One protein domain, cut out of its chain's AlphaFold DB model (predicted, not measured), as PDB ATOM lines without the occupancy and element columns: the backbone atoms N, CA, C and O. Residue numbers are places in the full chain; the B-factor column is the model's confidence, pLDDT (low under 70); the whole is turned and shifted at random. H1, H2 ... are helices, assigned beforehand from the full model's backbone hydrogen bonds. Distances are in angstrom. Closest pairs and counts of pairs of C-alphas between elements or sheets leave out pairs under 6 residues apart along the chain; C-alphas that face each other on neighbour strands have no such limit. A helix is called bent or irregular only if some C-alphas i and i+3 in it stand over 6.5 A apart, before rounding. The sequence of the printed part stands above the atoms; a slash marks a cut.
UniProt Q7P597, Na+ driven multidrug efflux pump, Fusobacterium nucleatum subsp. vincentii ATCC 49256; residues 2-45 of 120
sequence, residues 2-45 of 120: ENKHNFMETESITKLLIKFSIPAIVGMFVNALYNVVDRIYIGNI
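What this domain is: This is residues 2 to 45 of the 120 residues of the protein "Na+ driven multidrug efflux pump" of Fusobacterium nucleatum subsp. vincentii ATCC 49256 (UniProt Q7P597). One long helix, H2, makes nearly the whole length, and at its first end the short opening stretch with the small helix H1 turns off to the side, giving the outline of an L with one long arm and one short arm. H2 runs nearly straight with a kink of 26 degrees near residue 20, and most of it stands free. The printed part has 44 residues with two named helices, H1 then H2, and no named strand; the class is all helix. It is extended, with a radius of gyration of the C-alphas of 17.6 A, and its spans are 53 by 22 by 7 A.

Where its parts are: Start at C-alpha 2, at (-27.077, 10.848, 40.096), and go on to C-alpha 7 at (-36.359, 13.657, 34.254), where H1, residues 7 to 10, begins; it measures 4.9 A. Find C-alpha 13 at (-46.116, 15.518, 30.081); from there H2, residues 13 to 43, runs 44.2 A to C-alpha 43 at (-60.029, -25.848, 23.022).

How they stand to each other: Look at the C-alphas of Met 8 and Leu 16, the closest of the two helices at 7.2 A: H1 and H2 are close but not clearly touching, with 1 pair of C-alphas within 8 A. H2 is neither bent nor irregular, but only just: C-alphas 19 and 22 are 6.1 A apart. In H2, 26 of 27 O i to N i+4 pairs are within hydrogen-bond range; H1 is too short for such a pair, and its 1 O i to N i+3 pair is within range.

The domain as a whole: The two C-alphas farthest apart are those of Glu 2 and Ile 45, at 54.1 A. The printed part has no cut, and the link from H1 to H2 is tight, with 2 residues. Residues 9 to 15, of which 13 to 15 belong to H2, and residues 17 to 45, of which 17 to 43 belong to H2, stand free. In the B-factor column you will find pLDDT under 70 at residues 2 to 6 and 8 to 9; the mean of the printed part is 85.3.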
ATOM      1  N   GLU A   2     -26.317   9.747  39.457       39.81
ATOM      2  CA  GLU A   2     -27.077  10.848  40.096       39.81
ATOM      3  C   GLU A   2     -28.079  11.573  39.169       39.81
ATOM      4  O   GLU A   2     -28.443  12.709  39.418       39.81
ATOM      5  N   ASN A   3     -28.541  10.957  38.072       48.50
ATOM      6  CA  ASN A   3     -29.350  11.670  37.058       48.50
ATOM      7  C   ASN A   3     -30.658  10.976  36.629       48.50
ATOM      8  O   ASN A   3     -31.219  11.312  35.591       48.50
ATOM      9  N   LYS A   4     -31.178  10.001  37.391       53.50
ATOM     10  CA  LYS A   4     -32.419   9.286  37.010       53.50
ATOM     11  C   LYS A   4     -33.713   9.828  37.629       53.50
ATOM     12  O   LYS A   4     -34.767   9.557  37.070       53.50
ATOM     13  N   HIS A   5     -33.661  10.605  38.715       51.91
ATOM     14  CA  HIS A   5     -34.875  11.124  39.367       51.91
ATOM     15  C   HIS A   5     -35.402  12.437  38.757       51.91
ATOM     16  O   HIS A   5     -36.611  12.622  38.701       51.91
ATOM     17  N   ASN A   6     -34.542  13.300  38.203       58.34
ATOM     18  CA  ASN A   6     -34.971  14.620  37.712       58.34
ATOM     19  C   ASN A   6     -35.835  14.583  36.443       58.34
ATOM     20  O   ASN A   6     -36.661  15.465  36.252       58.34
ATOM     21  N   PHE A   7     -35.698  13.582  35.565       70.75
ATOM     22  CA  PHE A   7     -36.359  13.657  34.254       70.75
ATOM     23  C   PHE A   7     -37.892  13.572  34.335       70.75
ATOM     24  O   PHE A   7     -38.564  14.149  33.484       70.75
ATOM     25  N   MET A   8     -38.442  12.871  35.337       69.38
ATOM     26  CA  MET A   8     -39.897  12.801  35.533       69.38
ATOM     27  C   MET A   8     -40.481  14.131  36.016       69.38
ATOM     28  O   MET A   8     -41.650  14.400  35.764       69.38
ATOM     29  N   GLU A   9     -39.666  14.964  36.668       66.75
ATOM     30  CA  GLU A   9     -40.045  16.306  37.115       66.75
ATOM     31  C   GLU A   9     -39.801  17.370  36.028       66.75
ATOM     32  O   GLU A   9     -40.477  18.395  36.015       66.75
ATOM     33  N   THR A  10     -38.856  17.136  35.102       71.00
ATOM     34  CA  THR A  10     -38.407  18.146  34.124       71.00
ATOM     35  C   THR A  10     -38.864  17.924  32.674       71.00
ATOM     36  O   THR A  10     -38.798  18.864  31.883       71.00
ATOM     37  N   GLU A  11     -39.259  16.711  32.258       80.19
ATOM     38  CA  GLU A  11     -39.746  16.459  30.884       80.19
ATOM     39  C   GLU A  11     -41.208  16.890  30.677       80.19
ATOM     40  O   GLU A  11     -42.013  16.942  31.603       80.19
ATOM     41  N   SER A  12     -41.585  17.165  29.420       85.50
ATOM     42  CA  SER A  12     -42.973  17.482  29.077       85.50
ATOM     43  C   SER A  12     -43.892  16.273  29.266       85.50
ATOM     44  O   SER A  12     -43.557  15.140  28.906       85.50
ATOM     45  N   ILE A  13     -45.099  16.536  29.774       85.94
ATOM     46  CA  ILE A  13     -46.116  15.518  30.081       85.94
ATOM     47  C   ILE A  13     -46.377  14.609  28.871       85.94
ATOM     48  O   ILE A  13     -46.418  13.392  29.015       85.94
ATOM     49  N   THR A  14     -46.482  15.166  27.659       88.19
ATOM     50  CA  THR A  14     -46.717  14.389  26.430       88.19
ATOM     51  C   THR A  14     -45.613  13.367  26.163       88.19
ATOM     52  O   THR A  14     -45.900  12.231  25.789       88.19
ATOM     53  N   LYS A  15     -44.346  13.743  26.374       88.00
ATOM     54  CA  LYS A  15     -43.206  12.852  26.142       88.00
ATOM     55  C   LYS A  15     -43.167  11.727  27.177       88.00
ATOM     56  O   LYS A  15     -42.945  10.575  26.808       88.00
ATOM     57  N   LEU A  16     -43.445  12.050  28.441       87.00
ATOM     58  CA  LEU A  16     -43.566  11.084  29.536       87.00
ATOM     59  C   LEU A  16     -44.713  10.095  29.296       87.00
ATOM     60  O   LEU A  16     -44.497   8.887  29.381       87.00
ATOM     61  N   LEU A  17     -45.895  10.591  28.920       89.56
ATOM     62  CA  LEU A  17     -47.050   9.755  28.589       89.56
ATOM     63  C   LEU A  17     -46.708   8.762  27.480       89.56
ATOM     64  O   LEU A  17     -46.847   7.563  27.679       89.56
ATOM     65  N   ILE A  18     -46.173   9.221  26.347       92.25
ATOM     66  CA  ILE A  18     -45.813   8.326  25.235       92.25
ATOM     67  C   ILE A  18     -44.772   7.283  25.678       92.25
ATOM     68  O   ILE A  18     -44.916   6.095  25.380       92.25
ATOM     69  N   LYS A  19     -43.748   7.706  26.430       88.62
ATOM     70  CA  LYS A  19     -42.642   6.850  26.890       88.62
ATOM     71  C   LYS A  19     -43.094   5.722  27.820       88.62
ATOM     72  O   LYS A  19     -42.508   4.644  27.761       88.62
ATOM     73  N   PHE A  20     -44.106   5.949  28.659       89.44
ATOM     74  CA  PHE A  20     -44.624   4.935  29.587       89.44
ATOM     75  C   PHE A  20     -45.844   4.182  29.052       89.44
ATOM     76  O   PHE A  20     -45.954   2.971  29.257       89.44
ATOM     77  N   SER A  21     -46.738   4.857  28.332       93.75
ATOM     78  CA  SER A  21     -47.958   4.248  27.803       93.75
ATOM     79  C   SER A  21     -47.673   3.247  26.692       93.75
ATOM     80  O   SER A  21     -48.314   2.203  26.679       93.75
ATOM     81  N   ILE A  22     -46.711   3.499  25.792       94.69
ATOM     82  CA  ILE A  22     -46.401   2.538  24.716       94.69
ATOM     83  C   ILE A  22     -45.977   1.174  25.296       94.69
ATOM     84  O   ILE A  22     -46.616   0.177  24.954       94.69
ATOM     85  N   PRO A  23     -44.981   1.084  26.204       93.94
ATOM     86  CA  PRO A  23     -44.629  -0.185  26.840       93.94
ATOM     87  C   PRO A  23     -45.794  -0.838  27.588       93.94
ATOM     88  O   PRO A  23     -45.980  -2.049  27.481       93.94
ATOM     89  N   ALA A  24     -46.599  -0.051  28.312       94.62
ATOM     90  CA  ALA A  24     -47.747  -0.569  29.050       94.62
ATOM     91  C   ALA A  24     -48.802  -1.185  28.114       94.62
ATOM     92  O   ALA A  24     -49.252  -2.305  28.350       94.62
ATOM     93  N   ILE A  25     -49.145  -0.501  27.018       96.31
ATOM     94  CA  ILE A  25     -50.102  -0.982  26.013       96.31
ATOM     95  C   ILE A  25     -49.592  -2.262  25.354       96.31
ATOM     96  O   ILE A  25     -50.348  -3.224  25.232       96.31
ATOM     97  N   VAL A  26     -48.315  -2.307  24.961       97.25
ATOM     98  CA  VAL A  26     -47.715  -3.515  24.373       97.25
ATOM     99  C   VAL A  26     -47.764  -4.678  25.366       97.25
ATOM    100  O   VAL A  26     -48.150  -5.781  24.987       97.25
ATOM    101  N   GLY A  27     -47.450  -4.438  26.642       96.44
ATOM    102  CA  GLY A  27     -47.546  -5.456  27.690       96.44
ATOM    103  C   GLY A  27     -48.970  -5.991  27.863       96.44
ATOM    104  O   GLY A  27     -49.177  -7.206  27.892       96.44
ATOM    105  N   MET A  28     -49.963  -5.101  27.902       95.94
ATOM    106  CA  MET A  28     -51.377  -5.488  27.968       95.94
ATOM    107  C   MET A  28     -51.822  -6.261  26.719       95.94
ATOM    108  O   MET A  28     -52.557  -7.239  26.835       95.94
ATOM    109  N   PHE A  29     -51.346  -5.873  25.534       97.19
ATOM    110  CA  PHE A  29     -51.643  -6.565  24.282       97.19
ATOM    111  C   PHE A  29     -51.064  -7.984  24.253       97.19
ATOM    112  O   PHE A  29     -51.775  -8.932  23.924       97.19
ATOM    113  N   VAL A  30     -49.803  -8.157  24.662       97.12
ATOM    114  CA  VAL A  30     -49.169  -9.482  24.774       97.12
ATOM    115  C   VAL A  30     -49.893 -10.349  25.804       97.12
ATOM    116  O   VAL A  30     -50.128 -11.528  25.548       97.12
ATOM    117  N   ASN A  31     -50.312  -9.778  26.938       94.88
ATOM    118  CA  ASN A  31     -51.103 -10.499  27.936       94.88
ATOM    119  C   ASN A  31     -52.461 -10.960  27.369       94.88
ATOM    120  O   ASN A  31     -52.858 -12.109  27.562       94.88
ATOM    121  N   ALA A  32     -53.153 -10.102  26.618       95.12
ATOM    122  CA  ALA A  32     -54.403 -10.474  25.959       95.12
ATOM    123  C   ALA A  32     -54.188 -11.586  24.916       95.12
ATOM    124  O   ALA A  32     -54.954 -12.549  24.885       95.12
ATOM    125  N   LEU A  33     -53.122 -11.501  24.112       96.81
ATOM    126  CA  LEU A  33     -52.755 -12.558  23.166       96.81
ATOM    127  C   LEU A  33     -52.457 -13.880  23.872       96.81
ATOM    128  O   LEU A  33     -52.932 -14.912  23.411       96.81
ATOM    129  N   TYR A  34     -51.739 -13.856  24.998       94.69
ATOM    130  CA  TYR A  34     -51.501 -15.050  25.811       94.69
ATOM    131  C   TYR A  34     -52.823 -15.710  26.224       94.69
ATOM    132  O   TYR A  34     -53.000 -16.901  26.001       94.69
ATOM    133  N   ASN A  35     -53.789 -14.928  26.719       92.44
ATOM    134  CA  ASN A  35     -55.113 -15.438  27.091       92.44
ATOM    135  C   ASN A  35     -55.885 -16.036  25.901       92.44
ATOM    136  O   ASN A  35     -56.595 -17.027  26.062       92.44
ATOM    137  N   VAL A  36     -55.786 -15.435  24.711       94.06
ATOM    138  CA  VAL A  36     -56.445 -15.951  23.498       94.06
ATOM    139  C   VAL A  36     -55.797 -17.257  23.051       94.06
ATOM    140  O   VAL A  36     -56.493 -18.238  22.797       94.06
ATOM    141  N   VAL A  37     -54.469 -17.267  22.969       94.69
ATOM    142  CA  VAL A  37     -53.689 -18.416  22.516       94.69
ATOM    143  C   VAL A  37     -53.878 -19.596  23.469       94.69
ATOM    144  O   VAL A  37     -54.198 -20.685  23.002       94.69
ATOM    145  N   ASP A  38     -53.795 -19.380  24.782       92.69
ATOM    146  CA  ASP A  38     -54.041 -20.397  25.813       92.69
ATOM    147  C   ASP A  38     -55.417 -21.067  25.644       92.69
ATOM    148  O   ASP A  38     -55.517 -22.290  25.539       92.69
ATOM    149  N   ARG A  39     -56.479 -20.272  25.461       89.44
ATOM    150  CA  ARG A  39     -57.833 -20.799  25.216       89.44
ATOM    151  C   ARG A  39     -57.945 -21.566  23.897       89.44
ATOM    152  O   ARG A  39     -58.655 -22.566  23.844       89.44
ATOM    153  N   ILE A  40     -57.258 -21.139  22.835       92.44
ATOM    154  CA  ILE A  40     -57.219 -21.883  21.563       92.44
ATOM    155  C   ILE A  40     -56.510 -23.228  21.751       92.44
ATOM    156  O   ILE A  40     -56.989 -24.242  21.239       92.44
ATOM    157  N   TYR A  41     -55.395 -23.261  22.484       91.62
ATOM    158  CA  TYR A  41     -54.686 -24.505  22.783       91.62
ATOM    159  C   TYR A  41     -55.559 -25.458  23.598       91.62
ATOM    160  O   TYR A  41     -55.715 -26.608  23.192       91.62
ATOM    161  N   ILE A  42     -56.190 -24.975  24.673       89.81
ATOM    162  CA  ILE A  42     -57.095 -25.774  25.512       89.81
ATOM    163  C   ILE A  42     -58.278 -26.297  24.692       89.81
ATOM    164  O   ILE A  42     -58.598 -27.480  24.760       89.81
ATOM    165  N   GLY A  43     -58.897 -25.452  23.862       89.62
ATOM    166  CA  GLY A  43     -60.029 -25.848  23.022       89.62
ATOM    167  C   GLY A  43     -59.687 -26.896  21.956       89.62
ATOM    168  O   GLY A  43     -60.549 -27.694  21.599       89.62
ATOM    169  N   ASN A  44     -58.440 -26.932  21.474       91.25
ATOM    170  CA  ASN A  44     -57.973 -27.920  20.493       91.25
ATOM    171  C   ASN A  44     -57.537 -29.259  21.112       91.25
ATOM    172  O   ASN A  44     -57.188 -30.182  20.371       91.25
ATOM    173  N   ILE A  45     -57.551 -29.402  22.444       89.94
ATOM    174  CA  ILE A  45     -57.262 -30.690  23.080       89.94
ATOM    175  C   ILE A  45     -58.382 -31.671  22.722       89.94
ATOM    176  O   ILE A  45     -59.556 -31.447  23.027       89.94
TER     177      ILE A  45